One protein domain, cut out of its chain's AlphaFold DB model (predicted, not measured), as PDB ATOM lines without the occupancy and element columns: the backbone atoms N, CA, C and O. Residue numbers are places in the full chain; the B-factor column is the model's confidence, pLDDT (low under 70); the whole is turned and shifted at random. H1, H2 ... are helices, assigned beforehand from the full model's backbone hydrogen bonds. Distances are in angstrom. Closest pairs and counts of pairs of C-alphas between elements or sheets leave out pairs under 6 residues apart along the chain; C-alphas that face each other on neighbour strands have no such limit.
ATOM      1  N   TRP A   2     -19.942  24.483   6.914       52.09
ATOM      2  CA  TRP A   2     -19.098  24.393   5.719       52.09
ATOM      3  C   TRP A   2     -17.616  24.068   5.950       52.09
ATOM      4  O   TRP A   2     -16.894  24.177   4.990       52.09
ATOM      5  N   GLY A   3     -17.114  23.673   7.129       58.38
ATOM      6  CA  GLY A   3     -15.711  23.221   7.332       58.38
ATOM      7  C   GLY A   3     -14.583  24.259   7.099       58.38
ATOM      8  O   GLY A   3     -13.546  24.227   7.761       58.38
ATOM      9  N   GLY A   4     -14.795  25.259   6.245       75.75
ATOM     10  CA  GLY A   4     -13.853  26.265   5.760       75.75
ATOM     11  C   GLY A   4     -14.593  27.449   5.124       75.75
ATOM     12  O   GLY A   4     -15.819  27.523   5.188       75.75
ATOM     13  N   TRP A   5     -13.846  28.404   4.566       86.06
ATOM     14  CA  TRP A   5     -14.398  29.661   4.032       86.06
ATOM     15  C   TRP A   5     -14.345  29.768   2.499       86.06
ATOM     16  O   TRP A   5     -15.049  30.602   1.939       86.06
ATOM     17  N   TRP A   6     -13.511  28.958   1.838       90.75
ATOM     18  CA  TRP A   6     -13.371  28.900   0.382       90.75
ATOM     19  C   TRP A   6     -12.798  27.545  -0.035       90.75
ATOM     20  O   TRP A   6     -11.776  27.116   0.511       90.75
ATOM     21  N   PHE A   7     -13.441  26.876  -0.986       88.75
ATOM     22  CA  PHE A   7     -13.126  25.505  -1.395       88.75
ATOM     23  C   PHE A   7     -12.523  25.403  -2.788       88.75
ATOM     24  O   PHE A   7     -12.050  24.327  -3.157       88.75
ATOM     25  N   TRP A   8     -12.499  26.508  -3.535       92.25
ATOM     26  CA  TRP A   8     -12.126  26.511  -4.949       92.25
ATOM     27  C   TRP A   8     -12.988  25.558  -5.776       92.25
ATOM     28  O   TRP A   8     -12.521  24.964  -6.753       92.25
ATOM     29  N   ASP A   9     -14.246  25.388  -5.372       89.88
ATOM     30  CA  ASP A   9     -15.175  24.573  -6.134       89.88
ATOM     31  C   ASP A   9     -15.508  25.275  -7.472       89.88
ATOM     32  O   ASP A   9     -15.368  26.498  -7.601       89.88
ATOM     33  N   PRO A  10     -15.935  24.539  -8.514       88.88
ATOM     34  CA  PRO A  10     -16.170  25.144  -9.824       88.88
ATOM     35  C   PRO A  10     -17.150  26.322  -9.817       88.88
ATOM     36  O   PRO A  10     -17.004  27.240 -10.622       88.88
ATOM     37  N   SER A  11     -18.136  26.310  -8.917       89.06
ATOM     38  CA  SER A  11     -19.139  27.370  -8.812       89.06
ATOM     39  C   SER A  11     -18.586  28.648  -8.170       89.06
ATOM     40  O   SER A  11     -18.817  29.748  -8.677       89.06
ATOM     41  N   GLU A  12     -17.790  28.505  -7.110       92.00
ATOM     42  CA  GLU A  12     -17.059  29.561  -6.428       92.00
ATOM     43  C   GLU A  12     -16.096  30.209  -7.422       92.00
ATOM     44  O   GLU A  12     -16.139  31.425  -7.630       92.00
ATOM     45  N   ASN A  13     -15.322  29.394  -8.143       94.38
ATOM     46  CA  ASN A  13     -14.380  29.854  -9.163       94.38
ATOM     47  C   ASN A  13     -15.088  30.604 -10.297       94.38
ATOM     48  O   ASN A  13     -14.668  31.702 -10.677       94.38
ATOM     49  N   ALA A  14     -16.185  30.039 -10.812       92.56
ATOM     50  CA  ALA A  14     -17.031  30.656 -11.827       92.56
ATOM     51  C   ALA A  14     -17.553  32.030 -11.389       92.56
ATOM     52  O   ALA A  14     -17.563  32.968 -12.189       92.56
ATOM     53  N   SER A  15     -17.946  32.167 -10.120       92.38
ATOM     54  CA  SER A  15     -18.396  33.441  -9.563       92.38
ATOM     55  C   SER A  15     -17.250  34.437  -9.355       92.38
ATOM     56  O   SER A  15     -17.466  35.639  -9.495       92.38
ATOM     57  N   PHE A  16     -16.031  33.964  -9.070       95.62
ATOM     58  CA  PHE A  16     -14.883  34.796  -8.708       95.62
ATOM     59  C   PHE A  16     -14.157  35.412  -9.912       95.62
ATOM     60  O   PHE A  16     -13.757  36.578  -9.864       95.62
ATOM     61  N   MET A  17     -14.018  34.674 -11.017       97.19
ATOM     62  CA  MET A  17     -13.295  35.143 -12.212       97.19
ATOM     63  C   MET A  17     -13.796  36.494 -12.770       97.19
ATOM     64  O   MET A  17     -12.956  37.357 -13.050       97.19
ATOM     65  N   PRO A  18     -15.118  36.753 -12.898       96.81
ATOM     66  CA  PRO A  18     -15.613  38.059 -13.330       96.81
ATOM     67  C   PRO A  18     -15.193  39.207 -12.409       96.81
ATOM     68  O   PRO A  18     -14.935  40.306 -12.892       96.81
ATOM     69  N   TRP A  19     -15.083  38.978 -11.095       96.25
ATOM     70  CA  TRP A  19     -14.654  40.016 -10.151       96.25
ATOM     71  C   TRP A  19     -13.186  40.396 -10.338       96.25
ATOM     72  O   TRP A  19     -12.851  41.580 -10.263       96.25
ATOM     73  N   LEU A  20     -12.310  39.431 -10.632       97.62
ATOM     74  CA  LEU A  20     -10.897  39.693 -10.918       97.62
ATOM     75  C   LEU A  20     -10.728  40.500 -12.215       97.62
ATOM     76  O   LEU A  20     -10.090  41.559 -12.210       97.62
ATOM     77  N   ALA A  21     -11.371  40.059 -13.301       97.94
ATOM     78  CA  ALA A  21     -11.368  40.769 -14.581       97.94
ATOM     79  C   ALA A  21     -12.014  42.163 -14.472       97.94
ATOM     80  O   ALA A  21     -11.466  43.150 -14.969       97.94
ATOM     81  N   GLY A  22     -13.130  42.270 -13.748       97.00
ATOM     82  CA  GLY A  22     -13.825  43.528 -13.479       97.00
ATOM     83  C   GLY A  22     -12.995  44.495 -12.629       97.00
ATOM     84  O   GLY A  22     -12.996  45.702 -12.868       97.00
ATOM     85  N   THR A  23     -12.208  43.983 -11.682       96.75
ATOM     86  CA  THR A  23     -11.270  44.807 -10.906       96.75
ATOM     87  C   THR A  23     -10.172  45.367 -11.807       96.75
ATOM     88  O   THR A  23      -9.883  46.565 -11.738       96.75
ATOM     89  N   ALA A  24      -9.605  44.553 -12.704       97.38
ATOM     90  CA  ALA A  24      -8.657  45.035 -13.710       97.38
ATOM     91  C   ALA A  24      -9.305  46.093 -14.621       97.38
ATOM     92  O   ALA A  24      -8.693  47.118 -14.929       97.38
ATOM     93  N   LEU A  25     -10.573  45.896 -15.002       96.69
ATOM     94  CA  LEU A  25     -11.332  46.847 -15.815       96.69
ATOM     95  C   LEU A  25     -11.462  48.208 -15.126       96.69
ATOM     96  O   LEU A  25     -11.186  49.228 -15.754       96.69
ATOM     97  N   ILE A  26     -11.830  48.248 -13.843       94.62
ATOM     98  CA  ILE A  26     -11.976  49.502 -13.082       94.62
ATOM     99  C   ILE A  26     -10.647  50.273 -13.022       94.62
ATOM    100  O   ILE A  26     -10.621  51.493 -13.203       94.62
ATOM    101  N   HIS A  27      -9.530  49.573 -12.827       94.81
ATOM    102  CA  HIS A  27      -8.201  50.190 -12.822       94.81
ATOM    103  C   HIS A  27      -7.785  50.671 -14.219       94.81
ATOM    104  O   HIS A  27      -7.242  51.771 -14.359       94.81
ATOM    105  N   SER A  28      -8.100  49.900 -15.265       94.50
ATOM    106  CA  SER A  28      -7.889  50.305 -16.658       94.50
ATOM    107  C   SER A  28      -8.692  51.559 -17.012       94.50
ATOM    108  O   SER A  28      -8.139  52.514 -17.558       94.50
ATOM    109  N   LEU A  29      -9.966  51.617 -16.606       92.31
ATOM    110  CA  LEU A  29     -10.838  52.778 -16.795       92.31
ATOM    111  C   LEU A  29     -10.253  54.034 -16.148       92.31
ATOM    112  O   LEU A  29     -10.286  55.099 -16.759       92.31
ATOM    113  N   ALA A  30      -9.659  53.925 -14.957       89.56
ATOM    114  CA  ALA A  30      -9.006  55.062 -14.313       89.56
ATOM    115  C   ALA A  30      -7.836  55.619 -15.150       89.56
ATOM    116  O   ALA A  30      -7.693  56.841 -15.270       89.56
ATOM    117  N   ALA A  31      -7.027  54.750 -15.769       89.62
ATOM    118  CA  ALA A  31      -5.956  55.155 -16.683       89.62
ATOM    119  C   ALA A  31      -6.508  55.756 -17.987       89.62
ATOM    120  O   ALA A  31      -6.040  56.808 -18.437       89.62
ATOM    121  N   THR A  32      -7.545  55.147 -18.564       90.06
ATOM    122  CA  THR A  32      -8.195  55.638 -19.782       90.06
ATOM    123  C   THR A  32      -8.862  56.996 -19.571       90.06
ATOM    124  O   THR A  32      -8.642  57.907 -20.367       90.06
ATOM    125  N   GLU A  33      -9.609  57.191 -18.485       86.44
ATOM    126  CA  GLU A  33     -10.277  58.462 -18.177       86.44
ATOM    127  C   GLU A  33      -9.281  59.603 -17.931       86.44
ATOM    128  O   GLU A  33      -9.543  60.744 -18.316       86.44
ATOM    129  N   LYS A  34      -8.152  59.322 -17.266       85.94
ATOM    130  CA  LYS A  34      -7.174  60.354 -16.884       85.94
ATOM    131  C   LYS A  34      -6.147  60.659 -17.966       85.94
ATOM    132  O   LYS A  34      -5.692  61.800 -18.043       85.94
ATOM    133  N   ARG A  35      -5.739  59.662 -18.753       87.19
ATOM    134  CA  ARG A  35      -4.590  59.764 -19.671       87.19
ATOM    135  C   ARG A  35      -4.902  59.339 -21.100       87.19
ATOM    136  O   ARG A  35      -4.022  59.430 -21.944       87.19
ATOM    137  N   SER A  36      -6.126  58.889 -21.392       86.06
ATOM    138  CA  SER A  36      -6.475  58.279 -22.686       86.06
ATOM    139  C   SER A  36      -5.577  57.089 -23.066       86.06
ATOM    140  O   SER A  36      -5.437  56.779 -24.250       86.06
ATOM    141  N   ALA A  37      -4.988  56.426 -22.064       87.00
ATOM    142  CA  ALA A  37      -4.164  55.231 -22.216       87.00
ATOM    143  C   ALA A  37      -5.028  53.958 -22.198       87.00
ATOM    144  O   ALA A  37      -6.120  53.956 -21.626       87.00
ATOM    145  N   TYR A  38      -4.527  52.875 -22.797       86.94
ATOM    146  CA  TYR A  38      -5.096  51.521 -22.711       86.94
ATOM    147  C   TYR A  38      -6.575  51.398 -23.113       86.94
ATOM    148  O   TYR A  38      -7.309  50.576 -22.564       86.94
ATOM    149  N   LYS A  39      -7.042  52.197 -24.080       89.00
ATOM    150  CA  LYS A  39      -8.445  52.143 -24.526       89.00
ATOM    151  C   LYS A  39      -8.829  50.746 -25.026       89.00
ATOM    152  O   LYS A  39      -9.851  50.216 -24.606       89.00
ATOM    153  N   ALA A  40      -7.983  50.138 -25.862       89.31
ATOM    154  CA  ALA A  40      -8.221  48.810 -26.426       89.31
ATOM    155  C   ALA A  40      -8.281  47.737 -25.326       89.31
ATOM    156  O   ALA A  40      -9.250  46.989 -25.236       89.31
ATOM    157  N   TRP A  41      -7.314  47.761 -24.406       90.44
ATOM    158  CA  TRP A  41      -7.277  46.874 -23.240       90.44
ATOM    159  C   TRP A  41      -8.519  47.007 -22.351       90.44
ATOM    160  O   TRP A  41      -9.073  46.013 -21.898       90.44
ATOM    161  N   THR A  42      -8.998  48.233 -22.139       93.62
ATOM    162  CA  THR A  42     -10.211  48.496 -21.356       93.62
ATOM    163  C   THR A  42     -11.448  47.879 -22.008       93.62
ATOM    164  O   THR A  42     -12.251  47.258 -21.319       93.62
ATOM    165  N   VAL A  43     -11.593  48.006 -23.331       92.50
ATOM    166  CA  VAL A  43     -12.699  47.369 -24.066       92.50
ATOM    167  C   VAL A  43     -12.595  45.847 -23.980       92.50
ATOM    168  O   VAL A  43     -13.591  45.190 -23.681       92.50
ATOM    169  N   LEU A  44     -11.397  45.287 -24.166       93.19
ATOM    170  CA  LEU A  44     -11.171  43.849 -24.050       93.19
ATOM    171  C   LEU A  44     -11.524  43.330 -22.650       93.19
ATOM    172  O   LEU A  44     -12.244  42.346 -22.535       93.19
ATOM    173  N   LEU A  45     -11.091  44.008 -21.584       95.31
ATOM    174  CA  LEU A  45     -11.437  43.637 -20.209       95.31
ATOM    175  C   LEU A  45     -12.946  43.713 -19.943       95.31
ATOM    176  O   LEU A  45     -13.464  42.886 -19.196       95.31
ATOM    177  N   ALA A  46     -13.663  44.660 -20.553       95.19
ATOM    178  CA  ALA A  46     -15.119  44.735 -20.444       95.19
ATOM    179  C   ALA A  46     -15.797  43.531 -21.113       95.19
ATOM    180  O   ALA A  46     -16.656  42.897 -20.498       95.19
ATOM    181  N   ILE A  47     -15.356  43.176 -22.325       94.25
ATOM    182  CA  ILE A  47     -15.820  41.978 -23.038       94.25
ATOM    183  C   ILE A  47     -15.518  40.725 -22.210       94.25
ATOM    184  O   ILE A  47     -16.419  39.930 -21.968       94.25
ATOM    185  N   MET A  48     -14.286  40.578 -21.716       94.75
ATOM    186  CA  MET A  48     -13.861  39.425 -20.917       94.75
ATOM    187  C   MET A  48     -14.630  39.309 -19.601       94.75
ATOM    188  O   MET A  48     -15.042  38.216 -19.233       94.75
ATOM    189  N   THR A  49     -14.869  40.421 -18.903       96.12
ATOM    190  CA  THR A  49     -15.653  40.416 -17.660       96.12
ATOM    191  C   THR A  49     -17.057  39.877 -17.921       96.12
ATOM    192  O   THR A  49     -17.509  38.973 -17.222       96.12
ATOM    193  N   PHE A  50     -17.729  40.369 -18.966       94.06
ATOM    194  CA  PHE A  50     -19.057  39.890 -19.342       94.06
ATOM    195  C   PHE A  50     -19.036  38.430 -19.826       94.06
ATOM    196  O   PHE A  50     -19.841  37.615 -19.379       94.06
ATOM    197  N   ALA A  51     -18.067  38.068 -20.665       93.00
ATOM    198  CA  ALA A  51     -17.846  36.706 -21.138       93.00
ATOM    199  C   ALA A  51     -17.707  35.703 -19.982       93.00
ATOM    200  O   ALA A  51     -18.338  34.649 -20.002       93.00
ATOM    201  N   LEU A  52     -16.940  36.052 -18.945       94.69
ATOM    202  CA  LEU A  52     -16.751  35.210 -17.764       94.69
ATOM    203  C   LEU A  52     -18.045  35.042 -16.954       94.69
ATOM    204  O   LEU A  52     -18.268  33.965 -16.410       94.69
ATOM    205  N   THR A  53     -18.933  36.047 -16.907       93.31
ATOM    206  CA  THR A  53     -20.251  35.883 -16.254       93.31
ATOM    207  C   THR A  53     -21.150  34.888 -16.996       93.31
ATOM    208  O   THR A  53     -21.814  34.057 -16.369       93.31
ATOM    209  N   LEU A  54     -21.131  34.915 -18.335       90.88
ATOM    210  CA  LEU A  54     -21.855  33.942 -19.157       90.88
ATOM    211  C   LEU A  54     -21.243  32.546 -19.035       90.88
ATOM    212  O   LEU A  54     -21.977  31.570 -18.885       90.88
ATOM    213  N   LEU A  55     -19.910  32.451 -19.033       90.06
ATOM    214  CA  LEU A  55     -19.206  31.191 -18.822       90.06
ATOM    215  C   LEU A  55     -19.550  30.586 -17.460       90.06
ATOM    216  O   LEU A  55     -19.849  29.401 -17.384       90.06
ATOM    217  N   GLY A  56     -19.578  31.386 -16.393       90.00
ATOM    218  CA  GLY A  56     -19.975  30.894 -15.076       90.00
ATOM    219  C   GLY A  56     -21.409  30.359 -15.052       90.00
ATOM    220  O   GLY A  56     -21.671  29.308 -14.471       90.00
ATOM    221  N   THR A  57     -22.324  31.022 -15.767       87.81
ATOM    222  CA  THR A  57     -23.703  30.539 -15.938       87.81
ATOM    223  C   THR A  57     -23.737  29.192 -16.662       87.81
ATOM    224  O   THR A  57     -24.453  28.291 -16.231       87.81
ATOM    225  N   PHE A  58     -22.940  29.035 -17.724       87.25
ATOM    226  CA  PHE A  58     -22.789  27.765 -18.431       87.25
ATOM    227  C   PHE A  58     -22.286  26.667 -17.490       87.25
ATOM    228  O   PHE A  58     -22.973  25.664 -17.334       87.25
ATOM    229  N   LEU A  59     -21.157  26.884 -16.805       86.38
ATOM    230  CA  LEU A  59     -20.511  25.875 -15.954       86.38
ATOM    231  C   LEU A  59     -21.422  25.347 -14.836       86.38
ATOM    232  O   LEU A  59     -21.364  24.166 -14.507       86.38
ATOM    233  N   ILE A  60     -22.271  26.205 -14.263       84.69
ATOM    234  CA  ILE A  60     -23.146  25.841 -13.136       84.69
ATOM    235  C   ILE A  60     -24.456  25.183 -13.605       84.69
ATOM    236  O   ILE A  60     -25.066  24.427 -12.850       84.69
ATOM    237  N   ARG A  61     -24.919  25.462 -14.833       83.12
ATOM    238  CA  ARG A  61     -26.238  25.015 -15.330       83.12
ATOM    239  C   ARG A  61     -26.188  23.890 -16.358       83.12
ATOM    240  O   ARG A  61     -27.180  23.184 -16.516       83.12
ATOM    241  N   SER A  62     -25.068  23.716 -17.052       79.06
ATOM    242  CA  SER A  62     -24.903  22.684 -18.083       79.06
ATOM    243  C   SER A  62     -24.818  21.267 -17.509       79.06
ATOM    244  O   SER A  62     -25.084  20.306 -18.223       79.06
ATOM    245  N   GLY A  63     -24.428  21.130 -16.237       73.69
ATOM    246  CA  GLY A  63     -24.103  19.840 -15.626       73.69
ATOM    247  C   GLY A  63     -22.752  19.265 -16.064       73.69
ATOM    248  O   GLY A  63     -22.469  18.115 -15.746       73.69
ATOM    249  N   THR A  64     -21.915  20.035 -16.772       71.69
ATOM    250  CA  THR A  64     -20.603  19.564 -17.256       71.69
ATOM    251  C   THR A  64     -19.578  19.405 -16.135       71.69
ATOM    252  O   THR A  64     -18.649  18.618 -16.265       71.69
ATOM    253  N   LEU A  65     -19.728  20.140 -15.030       72.56
ATOM    254  CA  LEU A  65     -18.894  20.006 -13.837       72.56
ATOM    255  C   LEU A  65     -19.749  19.597 -12.640       72.56
ATOM    256  O   LEU A  65     -20.824  20.151 -12.409       72.56
ATOM    257  N   THR A  66     -19.241  18.664 -11.838       67.75
ATOM    258  CA  THR A  66     -19.823  18.345 -10.533       67.75
ATOM    259  C   THR A  66     -19.445  19.439  -9.536       67.75
ATOM    260  O   THR A  66     -18.264  19.648  -9.262       67.75
ATOM    261  N   SER A  67     -20.437  20.129  -8.979       68.19
ATOM    262  CA  SER A  67     -20.258  21.094  -7.891       68.19
ATOM    263  C   SER A  67     -21.349  20.878  -6.849       68.19
ATOM    264  O   SER A  67     -22.503  20.615  -7.186       68.19
ATOM    265  N   VAL A  68     -20.979  21.017  -5.576       61.78
ATOM    266  CA  VAL A  68     -21.910  20.934  -4.440       61.78
ATOM    267  C   VAL A  68     -22.895  22.107  -4.397       61.78
ATOM    268  O   VAL A  68     -23.925  22.020  -3.736       61.78
ATOM    269  N   HIS A  69     -22.608  23.182  -5.131       67.19
ATOM    270  CA  HIS A  69     -23.464  24.357  -5.278       67.19
ATOM    271  C   HIS A  69     -24.191  24.398  -6.635       67.19
ATOM    272  O   HIS A  69     -24.817  25.407  -6.972       67.19
ATOM    273  N   ALA A  70     -24.085  23.349  -7.459       63.12
ATOM    274  CA  ALA A  70     -24.756  23.315  -8.752       63.12
ATOM    275  C   ALA A  70     -26.280  23.197  -8.576       63.12
ATOM    276  O   ALA A  70     -26.780  22.336  -7.853       63.12
ATOM    277  N   PHE A  71     -27.034  24.050  -9.273       57.91
ATOM    278  CA  PHE A  71     -28.497  24.065  -9.225       57.91
ATOM    279  C   PHE A  71     -29.083  23.486 -10.512       57.91
ATOM    280  O   PHE A  71     -29.041  24.165 -11.537       57.91
ATOM    281  N   ALA A  72     -29.701  22.302 -10.419       56.38
ATOM    282  CA  ALA A  72     -30.467  21.624 -11.476       56.38
ATOM    283  C   ALA A  72     -29.768  21.610 -12.852       56.38
ATOM    284  O   ALA A  72     -29.869  22.563 -13.629       56.38
ATOM    285  N   SER A  73     -29.079  20.512 -13.161       64.88
ATOM    286  CA  SER A  73     -28.443  20.280 -14.458       64.88
ATOM    287  C   SER A  73     -29.482  19.936 -15.528       64.88
ATOM    288  O   SER A  73     -30.267  19.004 -15.377       64.88
ATOM    289  N   ASP A  74     -29.478  20.692 -16.626       75.12
ATOM    290  CA  ASP A  74     -30.308  20.428 -17.806       75.12
ATOM    291  C   ASP A  74     -29.432  20.594 -19.063       75.12
ATOM    292  O   ASP A  74     -29.095  21.730 -19.431       75.12
ATOM    293  N   PRO A  75     -29.042  19.489 -19.728       75.25
ATOM    294  CA  PRO A  75     -28.180  19.529 -20.908       75.25
ATOM    295  C   PRO A  75     -28.725  20.407 -22.042       75.25
ATOM    296  O   PRO A  75     -27.947  21.058 -22.741       75.25
ATOM    297  N   VAL A  76     -30.053  20.491 -22.197       80.88
ATOM    298  CA  VAL A  76     -30.697  21.303 -23.243       80.88
ATOM    299  C   VAL A  76     -30.470  22.791 -22.974       80.88
ATOM    300  O   VAL A  76     -30.111  23.551 -23.876       80.88
ATOM    301  N   ARG A  77     -30.591  23.220 -21.711       79.62
ATOM    302  CA  ARG A  77     -30.256  24.598 -21.308       79.62
ATOM    303  C   ARG A  77     -28.770  24.883 -21.481       79.62
ATOM    304  O   ARG A  77     -28.414  25.978 -21.912       79.62
ATOM    305  N   GLY A  78     -27.916  23.903 -21.185       81.44
ATOM    306  CA  GLY A  78     -26.473  23.991 -21.412       81.44
ATOM    307  C   GLY A  78     -26.129  24.322 -22.866       81.44
ATOM    308  O   GLY A  78     -25.355  25.247 -23.111       81.44
ATOM    309  N   GLN A  79     -26.756  23.640 -23.828       82.69
ATOM    310  CA  GLN A  79     -26.563  23.897 -25.262       82.69
ATOM    311  C   GLN A  79     -27.022  25.302 -25.676       82.69
ATOM    312  O   GLN A  79     -26.307  25.993 -26.402       82.69
ATOM    313  N   PHE A  80     -28.177  25.762 -25.181       86.06
ATOM    314  CA  PHE A  80     -28.656  27.122 -25.448       86.06
ATOM    315  C   PHE A  80     -27.685  28.187 -24.917       86.06
ATOM    316  O   PHE A  80     -27.343  29.133 -25.629       86.06
ATOM    317  N   ILE A  81     -27.199  28.023 -23.682       85.25
ATOM    318  CA  ILE A  81     -26.223  28.945 -23.087       85.25
ATOM    319  C   ILE A  81     -24.903  28.899 -23.864       85.25
ATOM    320  O   ILE A  81     -24.301  29.947 -24.086       85.25
ATOM    321  N   LEU A  82     -24.465  27.724 -24.325       85.75
ATOM    322  CA  LEU A  82     -23.257  27.589 -25.138       85.75
ATOM    323  C   LEU A  82     -23.381  28.338 -26.473       85.75
ATOM    324  O   LEU A  82     -22.463  29.066 -26.848       85.75
ATOM    325  N   ALA A  83     -24.521  28.224 -27.159       89.06
ATOM    326  CA  ALA A  83     -24.791  28.980 -28.382       89.06
ATOM    327  C   ALA A  83     -24.809  30.496 -28.122       89.06
ATOM    328  O   ALA A  83     -24.174  31.261 -28.850       89.06
ATOM    329  N   LEU A  84     -25.471  30.934 -27.043       89.00
ATOM    330  CA  LEU A  84     -25.471  32.334 -26.612       89.00
ATOM    331  C   LEU A  84     -24.047  32.837 -26.334       89.00
ATOM    332  O   LEU A  84     -23.688  33.943 -26.738       89.00
ATOM    333  N   LEU A  85     -23.230  32.025 -25.664       88.56
ATOM    334  CA  LEU A  85     -21.841  32.321 -25.337       88.56
ATOM    335  C   LEU A  85     -20.995  32.440 -26.610       88.56
ATOM    336  O   LEU A  85     -20.277  33.426 -26.761       88.56
ATOM    337  N   ALA A  86     -21.142  31.513 -27.560       90.31
ATOM    338  CA  ALA A  86     -20.454  31.554 -28.849       90.31
ATOM    339  C   ALA A  86     -20.808  32.815 -29.655       90.31
ATOM    340  O   ALA A  86     -19.912  33.516 -30.125       90.31
ATOM    341  N   ILE A  87     -22.098  33.155 -29.756       92.50
ATOM    342  CA  ILE A  87     -22.562  34.355 -30.468       92.50
ATOM    343  C   ILE A  87     -22.060  35.623 -29.776       92.50
ATOM    344  O   ILE A  87     -21.534  36.524 -30.427       92.50
ATOM    345  N   THR A  88     -22.200  35.706 -28.454       90.25
ATOM    346  CA  THR A  88     -21.933  36.954 -27.731       90.25
ATOM    347  C   THR A  88     -20.437  37.205 -27.566       90.25
ATOM    348  O   THR A  88     -19.974  38.321 -27.807       90.25
ATOM    349  N   ILE A  89     -19.653  36.184 -27.211       92.00
ATOM    350  CA  ILE A  89     -18.191  36.296 -27.110       92.00
ATOM    351  C   ILE A  89     -17.577  36.396 -28.505       92.00
ATOM    352  O   ILE A  89     -16.817  37.325 -28.763       92.00
ATOM    353  N   GLY A  90     -17.929  35.491 -29.422       91.94
ATOM    354  CA  GLY A  90     -17.402  35.501 -30.786       91.94
ATOM    355  C   GLY A  90     -17.722  36.812 -31.502       91.94
ATOM    356  O   GLY A  90     -16.821  37.477 -32.005       91.94
ATOM    357  N   GLY A  91     -18.982  37.249 -31.461       93.56
ATOM    358  CA  GLY A  91     -19.418  38.514 -32.052       93.56
ATOM    359  C   GLY A  91     -18.718  39.732 -31.447       93.56
ATOM    360  O   GLY A  91     -18.238  40.591 -32.186       93.56
ATOM    361  N   SER A  92     -18.594  39.808 -30.118       93.12
ATOM    362  CA  SER A  92     -17.909  40.934 -29.463       93.12
ATOM    363  C   SER A  92     -16.404  40.967 -29.741       93.12
ATOM    364  O   SER A  92     -15.866  42.050 -29.975       93.12
ATOM    365  N   LEU A  93     -15.725  39.814 -29.793       92.38
ATOM    366  CA  LEU A  93     -14.305  39.726 -30.151       92.38
ATOM    367  C   LEU A  93     -14.054  40.033 -31.634       92.38
ATOM    368  O   LEU A  93     -13.094  40.736 -31.946       92.38
ATOM    369  N   ILE A  94     -14.927  39.582 -32.540       93.25
ATOM    370  CA  ILE A  94     -14.863  39.939 -33.967       93.25
ATOM    371  C   ILE A  94     -15.044  41.449 -34.133       93.25
ATOM    372  O   ILE A  94     -14.238  42.096 -34.797       93.25
ATOM    373  N   LEU A  95     -16.057  42.039 -33.488       91.56
ATOM    374  CA  LEU A  95     -16.269  43.489 -33.516       91.56
ATOM    375  C   LEU A  95     -15.068  44.249 -32.948       91.56
ATOM    376  O   LEU A  95     -14.657  45.257 -33.522       91.56
ATOM    377  N   TYR A  96     -14.488  43.764 -31.850       91.44
ATOM    378  CA  TYR A  96     -13.270  44.326 -31.279       91.44
ATOM    379  C   TYR A  96     -12.105  44.285 -32.277       91.44
ATOM    380  O   TYR A  96     -11.456  45.308 -32.483       91.44
ATOM    381  N   ALA A  97     -11.882  43.148 -32.943       90.69
ATOM    382  CA  ALA A  97     -10.825  42.990 -33.940       90.69
ATOM    383  C   ALA A  97     -11.025  43.923 -35.146       90.69
ATOM    384  O   ALA A  97     -10.096  44.625 -35.544       90.69
ATOM    385  N   VAL A  98     -12.249  44.007 -35.679       92.25
ATOM    386  CA  VAL A  98     -12.594  44.886 -36.814       92.25
ATOM    387  C   VAL A  98     -12.435  46.367 -36.457       92.25
ATOM    388  O   VAL A  98     -12.013  47.168 -37.290       92.25
ATOM    389  N   GLN A  99     -12.752  46.755 -35.219       88.94
ATOM    390  CA  GLN A  99     -12.673  48.151 -34.773       88.94
ATOM    391  C   GLN A  99     -11.329  48.520 -34.132       88.94
ATOM    392  O   GLN A  99     -11.157  49.676 -33.739       88.94
ATOM    393  N   ALA A 100     -10.375  47.590 -34.030       83.00
ATOM    394  CA  ALA A 100      -9.133  47.783 -33.281       83.00
ATOM    395  C   ALA A 100      -8.352  49.034 -33.727       83.00
ATOM    396  O   ALA A 100      -7.859  49.787 -32.888       83.00
ATOM    397  N   SER A 101      -8.329  49.323 -35.034       81.44
ATOM    398  CA  SER A 101      -7.648  50.490 -35.621       81.44
ATOM    399  C   SER A 101      -8.208  51.842 -35.159       81.44
ATOM    400  O   SER A 101      -7.498  52.848 -35.181       81.44
ATOM    401  N   LYS A 102      -9.464  51.887 -34.696       82.50
ATOM    402  CA  LYS A 102     -10.107  53.107 -34.178       82.50
ATOM    403  C   LYS A 102      -9.794  53.361 -32.704       82.50
ATOM    404  O   LYS A 102     -10.058  54.452 -32.198       82.50
ATOM    405  N   VAL A 103      -9.226  52.381 -31.999       77.31
ATOM    406  CA  VAL A 103      -9.014  52.414 -30.544       77.31
ATOM    407  C   VAL A 103      -7.538  52.663 -30.213       77.31
ATOM    408  O   VAL A 103      -6.918  51.971 -29.406       77.31
ATOM    409  N   ASN A 104      -6.964  53.707 -30.814       72.50
ATOM    410  CA  ASN A 104      -5.579  54.095 -30.558       72.50
ATOM    411  C   ASN A 104      -5.430  54.852 -29.228       72.50
ATOM    412  O   ASN A 104      -6.247  55.704 -28.849       72.50
ATOM    413  N   SER A 105      -4.353  54.528 -28.515       77.25
ATOM    414  CA  SER A 105      -3.938  55.181 -27.272       77.25
ATOM    415  C   SER A 105      -2.640  55.948 -27.513       77.25
ATOM    416  O   SER A 105      -1.798  55.508 -28.290       77.25
ATOM    417  N   GLN A 106      -2.475  57.096 -26.856       70.06
ATOM    418  CA  GLN A 106      -1.213  57.833 -26.893       70.06
ATOM    419  C   GLN A 106      -0.293  57.316 -25.784       70.06
ATOM    420  O   GLN A 106      -0.663  57.348 -24.610       70.06
ATOM    421  N   ASN A 107       0.912  56.884 -26.149       70.50
ATOM    422  CA  ASN A 107       1.917  56.415 -25.197       70.50
ATOM    423  C   ASN A 107       2.949  57.522 -24.973       70.50
ATOM    424  O   ASN A 107       3.929  57.621 -25.702       70.50
ATOM    425  N   ASN A 108       2.707  58.382 -23.983       80.06
ATOM    426  CA  ASN A 108       3.659  59.422 -23.588       80.06
ATOM    427  C   ASN A 108       3.846  59.435 -22.062       80.06
ATOM    428  O   ASN A 108       3.330  60.305 -21.350       80.06
ATOM    429  N   TYR A 109       4.512  58.392 -21.568       85.06
ATOM    430  CA  TYR A 109       4.874  58.179 -20.166       85.06
ATOM    431  C   TYR A 109       6.149  57.323 -20.085       85.06
ATOM    432  O   TYR A 109       6.399  56.488 -20.952       85.06
ATOM    433  N   GLY A 110       6.965  57.543 -19.055       87.69
ATOM    434  CA  GLY A 110       8.174  56.768 -18.790       87.69
ATOM    435  C   GLY A 110       7.882  55.406 -18.150       87.69
ATOM    436  O   GLY A 110       6.763  55.132 -17.708       87.69
ATOM    437  N   LEU A 111       8.919  54.564 -18.063       88.81
ATOM    438  CA  LEU A 111       8.846  53.215 -17.478       88.81
ATOM    439  C   LEU A 111       8.355  53.226 -16.023       88.81
ATOM    440  O   LEU A 111       7.508  52.426 -15.640       88.81
ATOM    441  N   PHE A 112       8.849  54.166 -15.217       92.50
ATOM    442  CA  PHE A 112       8.407  54.351 -13.837       92.50
ATOM    443  C   PHE A 112       7.305  55.403 -13.793       92.50
ATOM    444  O   PHE A 112       7.568  56.594 -13.646       92.50
ATOM    445  N   SER A 113       6.064  54.966 -13.977       94.31
ATOM    446  CA  SER A 113       4.890  55.839 -14.022       94.31
ATOM    447  C   SER A 113       3.643  55.122 -13.517       94.31
ATOM    448  O   SER A 113       3.589  53.889 -13.469       94.31
ATOM    449  N   LYS A 114       2.620  55.890 -13.121       94.00
ATOM    450  CA  LYS A 114       1.348  55.316 -12.658       94.00
ATOM    451  C   LYS A 114       0.658  54.536 -13.776       94.00
ATOM    452  O   LYS A 114       0.005  53.540 -13.494       94.00
ATOM    453  N   GLU A 115       0.833  54.959 -15.027       93.38
ATOM    454  CA  GLU A 115       0.360  54.243 -16.209       93.38
ATOM    455  C   GLU A 115       0.892  52.800 -16.240       93.38
ATOM    456  O   GLU A 115       0.097  51.860 -16.246       93.38
ATOM    457  N   ILE A 116       2.215  52.619 -16.147       92.69
ATOM    458  CA  ILE A 116       2.844  51.288 -16.128       92.69
ATOM    459  C   ILE A 116       2.468  50.496 -14.871       92.69
ATOM    460  O   ILE A 116       2.208  49.300 -14.966       92.69
ATOM    461  N   ALA A 117       2.381  51.139 -13.704       94.62
ATOM    462  CA  ALA A 117       1.973  50.459 -12.473       94.62
ATOM    463  C   ALA A 117       0.539  49.897 -12.565       94.62
ATOM    464  O   ALA A 117       0.290  48.763 -12.155       94.62
ATOM    465  N   LEU A 118      -0.395  50.664 -13.141       94.88
ATOM    466  CA  LEU A 118      -1.765  50.206 -13.392       94.88
ATOM    467  C   LEU A 118      -1.811  49.105 -14.459       94.88
ATOM    468  O   LEU A 118      -2.575  48.153 -14.307       94.88
ATOM    469  N   LEU A 119      -0.981  49.196 -15.503       93.56
ATOM    470  CA  LEU A 119      -0.857  48.135 -16.504       93.56
ATOM    471  C   LEU A 119      -0.360  46.830 -15.873       93.56
ATOM    472  O   LEU A 119      -0.968  45.786 -16.086       93.56
ATOM    473  N   PHE A 120       0.702  46.890 -15.068       94.81
ATOM    474  CA  PHE A 120       1.259  45.717 -14.397       94.81
ATOM    475  C   PHE A 120       0.245  45.078 -13.441       94.81
ATOM    476  O   PHE A 120       0.044  43.868 -13.480       94.81
ATOM    477  N   ASN A 121      -0.475  45.893 -12.660       96.31
ATOM    478  CA  ASN A 121      -1.597  45.426 -11.843       96.31
ATOM    479  C   ASN A 121      -2.666  44.706 -12.682       96.31
ATOM    480  O   ASN A 121      -3.120  43.627 -12.312       96.31
ATOM    481  N   ASN A 122      -3.049  45.274 -13.827       96.38
ATOM    482  CA  ASN A 122      -4.053  44.667 -14.699       96.38
ATOM    483  C   ASN A 122      -3.579  43.344 -15.303       96.38
ATOM    484  O   ASN A 122      -4.378  42.417 -15.403       96.38
ATOM    485  N   VAL A 123      -2.305  43.246 -15.686       96.81
ATOM    486  CA  VAL A 123      -1.713  41.992 -16.168       96.81
ATOM    487  C   VAL A 123      -1.740  40.940 -15.063       96.81
ATOM    488  O   VAL A 123      -2.207  39.837 -15.310       96.81
ATOM    489  N   LEU A 124      -1.330  41.277 -13.837       98.00
ATOM    490  CA  LEU A 124      -1.367  40.333 -12.715       98.00
ATOM    491  C   LEU A 124      -2.792  39.857 -12.402       98.00
ATOM    492  O   LEU A 124      -3.011  38.660 -12.257       98.00
ATOM    493  N   LEU A 125      -3.778  40.760 -12.371       98.06
ATOM    494  CA  LEU A 125      -5.186  40.389 -12.175       98.06
ATOM    495  C   LEU A 125      -5.728  39.517 -13.319       98.06
ATOM    496  O   LEU A 125      -6.481  38.571 -13.072       98.06
ATOM    497  N   ALA A 126      -5.335  39.799 -14.563       97.75
ATOM    498  CA  ALA A 126      -5.685  38.966 -15.709       97.75
ATOM    499  C   ALA A 126      -5.047  37.570 -15.606       97.75
ATOM    500  O   ALA A 126      -5.725  36.580 -15.866       97.75
ATOM    501  N   VAL A 127      -3.794  37.472 -15.152       98.06
ATOM    502  CA  VAL A 127      -3.122  36.189 -14.896       98.06
ATOM    503  C   VAL A 127      -3.802  35.430 -13.757       98.06
ATOM    504  O   VAL A 127      -4.078  34.247 -13.925       98.06
ATOM    505  N   CYS A 128      -4.161  36.082 -12.646       98.19
ATOM    506  CA  CYS A 128      -4.957  35.456 -11.582       98.19
ATOM    507  C   CYS A 128      -6.276  34.891 -12.133       98.19
ATOM    508  O   CYS A 128      -6.635  33.756 -11.834       98.19
ATOM    509  N   THR A 129      -6.970  35.662 -12.975       98.25
ATOM    510  CA  THR A 129      -8.206  35.215 -13.637       98.25
ATOM    511  C   THR A 129      -7.946  33.993 -14.518       98.25
ATOM    512  O   THR A 129      -8.688  33.018 -14.455       98.25
ATOM    513  N   PHE A 130      -6.876  34.024 -15.314       97.00
ATOM    514  CA  PHE A 130      -6.507  32.948 -16.229       97.00
ATOM    515  C   PHE A 130      -6.106  31.662 -15.500       97.00
ATOM    516  O   PHE A 130      -6.527  30.585 -15.895       97.00
ATOM    517  N   VAL A 131      -5.350  31.761 -14.406       96.88
ATOM    518  CA  VAL A 131      -4.997  30.618 -13.550       96.88
ATOM    519  C   VAL A 131      -6.253  29.941 -13.002       96.88
ATOM    520  O   VAL A 131      -6.375  28.719 -13.077       96.88
ATOM    521  N   VAL A 132      -7.207  30.722 -12.485       97.25
ATOM    522  CA  VAL A 132      -8.473  30.174 -11.973       97.25
ATOM    523  C   VAL A 132      -9.283  29.544 -13.108       97.25
ATOM    524  O   VAL A 132      -9.817  28.447 -12.940       97.25
ATOM    525  N   LEU A 133      -9.324  30.188 -14.277       95.81
ATOM    526  CA  LEU A 133     -10.001  29.679 -15.467       95.81
ATOM    527  C   LEU A 133      -9.423  28.337 -15.920       95.81
ATOM    528  O   LEU A 133     -10.172  27.379 -16.079       95.81
ATOM    529  N   ILE A 134      -8.103  28.251 -16.087       94.94
ATOM    530  CA  ILE A 134      -7.427  27.026 -16.515       94.94
ATOM    531  C   ILE A 134      -7.612  25.921 -15.483       94.94
ATOM    532  O   ILE A 134      -8.005  24.825 -15.862       94.94
ATOM    533  N   GLY A 135      -7.419  26.196 -14.190       94.44
ATOM    534  CA  GLY A 135      -7.654  25.194 -13.147       94.44
ATOM    535  C   GLY A 135      -9.094  24.673 -13.137       94.44
ATOM    536  O   GLY A 135      -9.317  23.482 -12.945       94.44
ATOM    537  N   THR A 136     -10.071  25.545 -13.403       93.56
ATOM    538  CA  THR A 136     -11.497  25.182 -13.431       93.56
ATOM    539  C   THR A 136     -11.881  24.408 -14.693       93.56
ATOM    540  O   THR A 136     -12.681  23.478 -14.621       93.56
ATOM    541  N   LEU A 137     -11.324  24.768 -15.853       91.88
ATOM    542  CA  LEU A 137     -11.619  24.112 -17.131       91.88
ATOM    543  C   LEU A 137     -10.765  22.866 -17.384       91.88
ATOM    544  O   LEU A 137     -11.139  22.045 -18.215       91.88
ATOM    545  N   HIS A 138      -9.642  22.695 -16.685       91.44
ATOM    546  CA  HIS A 138      -8.725  21.573 -16.892       91.44
ATOM    547  C   HIS A 138      -9.419  20.200 -16.810       91.44
ATOM    548  O   HIS A 138      -9.242  19.420 -17.745       91.44
ATOM    549  N   PRO A 139     -10.261  19.900 -15.796       89.44
ATOM    550  CA  PRO A 139     -11.047  18.664 -15.777       89.44
ATOM    551  C   PRO A 139     -11.876  18.428 -17.043       89.44
ATOM    552  O   PRO A 139     -11.879  17.315 -17.550       89.44
ATOM    553  N   LEU A 140     -12.523  19.470 -17.580       85.50
ATOM    554  CA  LEU A 140     -13.335  19.374 -18.801       85.50
ATOM    555  C   LEU A 140     -12.484  19.089 -20.036       85.50
ATOM    556  O   LEU A 140     -12.913  18.364 -20.924       85.50
ATOM    557  N   ILE A 141     -11.289  19.678 -20.105       87.12
ATOM    558  CA  ILE A 141     -10.364  19.450 -21.217       87.12
ATOM    559  C   ILE A 141      -9.877  17.999 -21.187       87.12
ATOM    560  O   ILE A 141      -9.913  17.328 -22.211       87.12
ATOM    561  N   ILE A 142      -9.457  17.499 -20.023       88.88
ATOM    562  CA  ILE A 142      -8.990  16.115 -19.884       88.88
ATOM    563  C   ILE A 142     -10.117  15.125 -20.198       88.88
ATOM    564  O   ILE A 142      -9.884  14.220 -20.987       88.88
ATOM    565  N   ASP A 143     -11.327  15.336 -19.679       84.88
ATOM    566  CA  ASP A 143     -12.495  14.480 -19.956       84.88
ATOM    567  C   ASP A 143     -12.899  14.492 -21.447       84.88
ATOM    568  O   ASP A 143     -13.371  13.496 -21.982       84.88
ATOM    569  N   ALA A 144     -12.670  15.600 -22.163       84.69
ATOM    570  CA  ALA A 144     -12.969  15.696 -23.596       84.69
ATOM    571  C   ALA A 144     -11.958  14.967 -24.504       84.69
ATOM    572  O   ALA A 144     -12.311  14.585 -25.619       84.69
ATOM    573  N   PHE A 145     -10.704  14.814 -24.066       87.62
ATOM    574  CA  PHE A 145      -9.631  14.180 -24.848       87.62
ATOM    575  C   PHE A 145      -9.217  12.802 -24.318       87.62
ATOM    576  O   PHE A 145      -8.502  12.074 -25.007       87.62
ATOM    577  N   THR A 146      -9.625  12.444 -23.103       82.75
ATOM    578  CA  THR A 146      -9.278  11.188 -22.436       82.75
ATOM    579  C   THR A 146     -10.480  10.679 -21.649       82.75
ATOM    580  O   THR A 146     -11.199  11.476 -21.061       82.75
ATOM    581  N   ASP A 147     -10.636   9.364 -21.512       80.56
ATOM    582  CA  ASP A 147     -11.674   8.774 -20.647       80.56
ATOM    583  C   ASP A 147     -11.338   8.871 -19.137       80.56
ATOM    584  O   ASP A 147     -11.919   8.173 -18.301       80.56
ATOM    585  N   ASN A 148     -10.369   9.716 -18.759       80.19
ATOM    586  CA  ASN A 148      -9.908   9.867 -17.383       80.19
ATOM    587  C   ASN A 148     -10.569  11.068 -16.709       80.19
ATOM    588  O   ASN A 148     -10.420  12.210 -17.138       80.19
ATOM    589  N   LYS A 149     -11.187  10.836 -15.550       77.81
ATOM    590  CA  LYS A 149     -11.687  11.930 -14.713       77.81
ATOM    591  C   LYS A 149     -10.564  12.520 -13.870       77.81
ATOM    592  O   LYS A 149      -9.905  11.820 -13.105       77.81
ATOM    593  N   SER A 150     -10.379  13.830 -13.986       83.81
ATOM    594  CA  SER A 150      -9.434  14.609 -13.185       83.81
ATOM    595  C   SER A 150     -10.182  15.637 -12.342       83.81
ATOM    596  O   SER A 150     -11.250  16.107 -12.722       83.81
ATOM    597  N   SER A 151      -9.620  16.016 -11.196       85.00
ATOM    598  CA  SER A 151     -10.102  17.153 -10.412       85.00
ATOM    599  C   SER A 151      -8.922  18.012  -9.982       85.00
ATOM    600  O   SER A 151      -7.829  17.509  -9.717       85.00
ATOM    601  N   VAL A 152      -9.138  19.324  -9.939       90.81
ATOM    602  CA  VAL A 152      -8.142  20.293  -9.482       90.81
ATOM    603  C   VAL A 152      -8.633  20.854  -8.158       90.81
ATOM    604  O   VAL A 152      -9.702  21.451  -8.098       90.81
ATOM    605  N   GLY A 153      -7.875  20.610  -7.091       90.12
ATOM    606  CA  GLY A 153      -8.248  21.006  -5.734       90.12
ATOM    607  C   GLY A 153      -7.522  22.255  -5.220       90.12
ATOM    608  O   GLY A 153      -6.648  22.807  -5.902       90.12
ATOM    609  N   PRO A 154      -7.805  22.654  -3.963       92.19
ATOM    610  CA  PRO A 154      -7.207  23.817  -3.310       92.19
ATOM    611  C   PRO A 154      -5.678  23.950  -3.398       92.19
ATOM    612  O   PRO A 154      -5.226  25.086  -3.527       92.19
ATOM    613  N   PRO A 155      -4.850  22.880  -3.364       93.62
ATOM    614  CA  PRO A 155      -3.394  23.035  -3.444       93.62
ATOM    615  C   PRO A 155      -2.915  23.782  -4.695       93.62
ATOM    616  O   PRO A 155      -2.049  24.650  -4.591       93.62
ATOM    617  N   TYR A 156      -3.511  23.499  -5.862       95.25
ATOM    618  CA  TYR A 156      -3.185  24.192  -7.111       95.25
ATOM    619  C   TYR A 156      -3.559  25.673  -7.026       95.25
ATOM    620  O   TYR A 156      -2.716  26.544  -7.246       95.25
ATOM    621  N   PHE A 157      -4.815  25.962  -6.670       95.88
ATOM    622  CA  PHE A 157      -5.322  27.328  -6.667       95.88
ATOM    623  C   PHE A 157      -4.654  28.186  -5.595       95.88
ATOM    624  O   PHE A 157      -4.216  29.289  -5.902       95.88
ATOM    625  N   ASN A 158      -4.492  27.676  -4.371       94.50
ATOM    626  CA  ASN A 158      -3.830  28.403  -3.287       94.50
ATOM    627  C   ASN A 158      -2.407  28.804  -3.677       94.50
ATOM    628  O   ASN A 158      -2.022  29.952  -3.463       94.50
ATOM    629  N   LEU A 159      -1.636  27.889  -4.271       95.19
ATOM    630  CA  LEU A 159      -0.270  28.179  -4.694       95.19
ATOM    631  C   LEU A 159      -0.250  29.166  -5.866       95.19
ATOM    632  O   LEU A 159       0.348  30.237  -5.760       95.19
ATOM    633  N   MET A 160      -0.917  28.824  -6.972       96.62
ATOM    634  CA  MET A 160      -0.853  29.614  -8.202       96.62
ATOM    635  C   MET A 160      -1.466  31.005  -8.019       96.62
ATOM    636  O   MET A 160      -0.881  31.991  -8.458       96.62
ATOM    637  N   PHE A 161      -2.603  31.119  -7.325       96.06
ATOM    638  CA  PHE A 161      -3.218  32.414  -7.042       96.06
ATOM    639  C   PHE A 161      -2.308  33.275  -6.161       96.06
ATOM    640  O   PHE A 161      -2.077  34.441  -6.481       96.06
ATOM    641  N   SER A 162      -1.728  32.705  -5.097       95.50
ATOM    642  CA  SER A 162      -0.857  33.452  -4.178       95.50
ATOM    643  C   SER A 162       0.402  33.988  -4.861       95.50
ATOM    644  O   SER A 162       0.782  35.125  -4.588       95.50
ATOM    645  N   ILE A 163       1.014  33.226  -5.779       96.62
ATOM    646  CA  ILE A 163       2.211  33.652  -6.529       96.62
ATOM    647  C   ILE A 163       1.981  34.988  -7.246       96.62
ATOM    648  O   ILE A 163       2.863  35.845  -7.241       96.62
ATOM    649  N   PHE A 164       0.798  35.189  -7.830       96.62
ATOM    650  CA  PHE A 164       0.477  36.411  -8.574       96.62
ATOM    651  C   PHE A 164      -0.221  37.473  -7.721       96.62
ATOM    652  O   PHE A 164      -0.033  38.668  -7.955       96.62
ATOM    653  N   PHE A 165      -0.970  37.070  -6.693       97.50
ATOM    654  CA  PHE A 165      -1.692  37.998  -5.828       97.50
ATOM    655  C   PHE A 165      -0.786  38.686  -4.793       97.50
ATOM    656  O   PHE A 165      -0.974  39.865  -4.496       97.50
ATOM    657  N   VAL A 166       0.251  38.010  -4.286       98.06
ATOM    658  CA  VAL A 166       1.224  38.611  -3.353       98.06
ATOM    659  C   VAL A 166       1.942  39.831  -3.960       98.06
ATOM    660  O   VAL A 166       1.975  40.877  -3.302       98.06
ATOM    661  N   PRO A 167       2.455  39.787  -5.207       97.94
ATOM    662  CA  PRO A 167       2.975  40.971  -5.889       97.94
ATOM    663  C   PRO A 167       1.975  42.131  -5.979       97.94
ATOM    664  O   PRO A 167       2.376  43.282  -5.801       97.94
ATOM    665  N   ILE A 168       0.681  41.856  -6.198       97.94
ATOM    666  CA  ILE A 168      -0.364  42.894  -6.198       97.94
ATOM    667  C   ILE A 168      -0.408  43.585  -4.830       97.94
ATOM    668  O   ILE A 168      -0.339  44.812  -4.764       97.94
ATOM    669  N   LEU A 169      -0.456  42.818  -3.733       98.19
ATOM    670  CA  LEU A 169      -0.492  43.366  -2.370       98.19
ATOM    671  C   LEU A 169       0.759  44.190  -2.036       98.19
ATOM    672  O   LEU A 169       0.654  45.270  -1.454       98.19
ATOM    673  N   LEU A 170       1.941  43.719  -2.439       97.31
ATOM    674  CA  LEU A 170       3.202  44.433  -2.229       97.31
ATOM    675  C   LEU A 170       3.226  45.781  -2.957       97.31
ATOM    676  O   LEU A 170       3.591  46.801  -2.368       97.31
ATOM    677  N   LEU A 171       2.808  45.801  -4.223       95.69
ATOM    678  CA  LEU A 171       2.847  46.998  -5.061       95.69
ATOM    679  C   LEU A 171       1.728  47.990  -4.751       95.69
ATOM    680  O   LEU A 171       1.865  49.172  -5.064       95.69
ATOM    681  N   MET A 172       0.639  47.546  -4.129       96.50
ATOM    682  CA  MET A 172      -0.577  48.332  -3.949       96.50
ATOM    683  C   MET A 172      -0.350  49.669  -3.202       96.50
ATOM    684  O   MET A 172      -0.670  50.714  -3.782       96.50
ATOM    685  N   PRO A 173       0.270  49.727  -2.001       96.25
ATOM    686  CA  PRO A 173       0.622  50.999  -1.352       96.25
ATOM    687  C   PRO A 173       1.518  51.916  -2.182       96.25
ATOM    688  O   PRO A 173       1.350  53.137  -2.174       96.25
ATOM    689  N   ILE A 174       2.466  51.333  -2.915       95.31
ATOM    690  CA  ILE A 174       3.429  52.079  -3.729       95.31
ATOM    691  C   ILE A 174       2.702  52.689  -4.936       95.31
ATOM    692  O   ILE A 174       2.809  53.892  -5.179       95.31
ATOM    693  N   GLY A 175       1.890  51.901  -5.645       93.50
ATOM    694  CA  GLY A 175       1.131  52.311  -6.831       93.50
ATOM    695  C   GLY A 175       0.153  53.461  -6.578       93.50
ATOM    696  O   GLY A 175      -0.058  54.316  -7.447       93.50
ATOM    697  N   GLN A 176      -0.384  53.571  -5.359       91.81
ATOM    698  CA  GLN A 176      -1.206  54.717  -4.960       91.81
ATOM    699  C   GLN A 176      -0.425  56.046  -5.008       91.81
ATOM    700  O   GLN A 176      -1.013  57.085  -5.331       91.81
ATOM    701  N   GLN A 177       0.888  56.019  -4.766       91.75
ATOM    702  CA  GLN A 177       1.754  57.202  -4.650       91.75
ATOM    703  C   GLN A 177       2.550  57.546  -5.902       91.75
ATOM    704  O   GLN A 177       2.993  58.684  -6.027       91.75
ATOM    705  N   ILE A 178       2.766  56.581  -6.800       94.25
ATOM    706  CA  ILE A 178       3.509  56.814  -8.044       94.25
ATOM    707  C   ILE A 178       2.856  57.970  -8.815       94.25
ATOM    708  O   ILE A 178       1.636  58.026  -8.939       94.25
ATOM    709  N   ASN A 179       3.640  58.904  -9.342       92.88
ATOM    710  CA  ASN A 179       3.113  59.999 -10.149       92.88
ATOM    711  C   ASN A 179       2.765  59.550 -11.581       92.88
ATOM    712  O   ASN A 179       3.314  58.590 -12.123       92.88
ATOM    713  N   TRP A 180       1.830  60.260 -12.212       92.00
ATOM    714  CA  TRP A 180       1.568  60.105 -13.647       92.00
ATOM    715  C   TRP A 180       2.782  60.561 -14.464       92.00
ATOM    716  O   TRP A 180       3.496  61.468 -14.038       92.00
ATOM    717  N   LYS A 181       2.964  59.995 -15.663       90.19
ATOM    718  CA  LYS A 181       4.089  60.231 -16.591       90.19
ATOM    719  C   LYS A 181       5.451  59.749 -16.108       90.19
ATOM    720  O   LYS A 181       6.109  59.037 -16.857       90.19
TER     721      LYS A 181
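This is residues 2 to 181 of the 426 residues of the protein "Cytochrome c biogenesis protein CcsA" of Kangiellaceae bacterium (UniProt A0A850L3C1). Three long helices, H1, H2 and H4, make a small bundle with their centres in a triangle; H3 packs on H2 at one side and H5 on H4 at the other, widening it into a slab of five helices. Helices that touch run opposite ways. The printed part has 180 residues with five named helices, H1 to H5, and no named strand, an all helix domain. It is compact, with a radius of gyration of the C-alphas of 18.4 A and spans of 52 by 40 by 27 A.

H1, residues 10 to 35, and H2, residues 39 to 61, form a helical hairpin at a shallow tilt of 14 degrees; their closest C-alphas, Ala 14 and Gly 56, are 4.4 A apart. H3, residues 75 to 102, forms a hairpin with H2 at 4 degrees; the closest C-alphas, Phe 58 and Ile 81, are 5.9 A apart. H4, residues 114 to 145, touches H1 at a shallow tilt of 25 degrees, opposite ways, closest at the C-alphas of Ala 24 and Asn 122, 4.7 A. H2 and H4 are near each other. H5, residues 154 to 177, forms a hairpin with H4 at 11 degrees, closest at the C-alphas of Cys 128 and Phe 161, 5.7 A. H3 and H5 are apart. In H2 every O i to N i+4 pair is within hydrogen-bond range; H1 has 20 of 22, H3 22 of 24, H4 26 of 28 and H5 14 of 20.

H1 begins at C-alpha 10 (-16.170, 25.144, -9.824) and spans 37.8 A, H2 33.7 A, H3 40.4 A, H4 44.3 A and H5 34.6 A, ending at C-alpha 177 (1.754, 57.202, -4.650). H4 has a kink of 41 degrees near residue 137, and H5 one of 34 degrees near residue 171.

The farthest C-alphas, Asp 147 and Asn 179, are 54.3 A apart. The printed part has no cut. The links H2 to H3 and H3 to H4 are long. Residues 2 to 3 and 66 to 73 are under pLDDT 70.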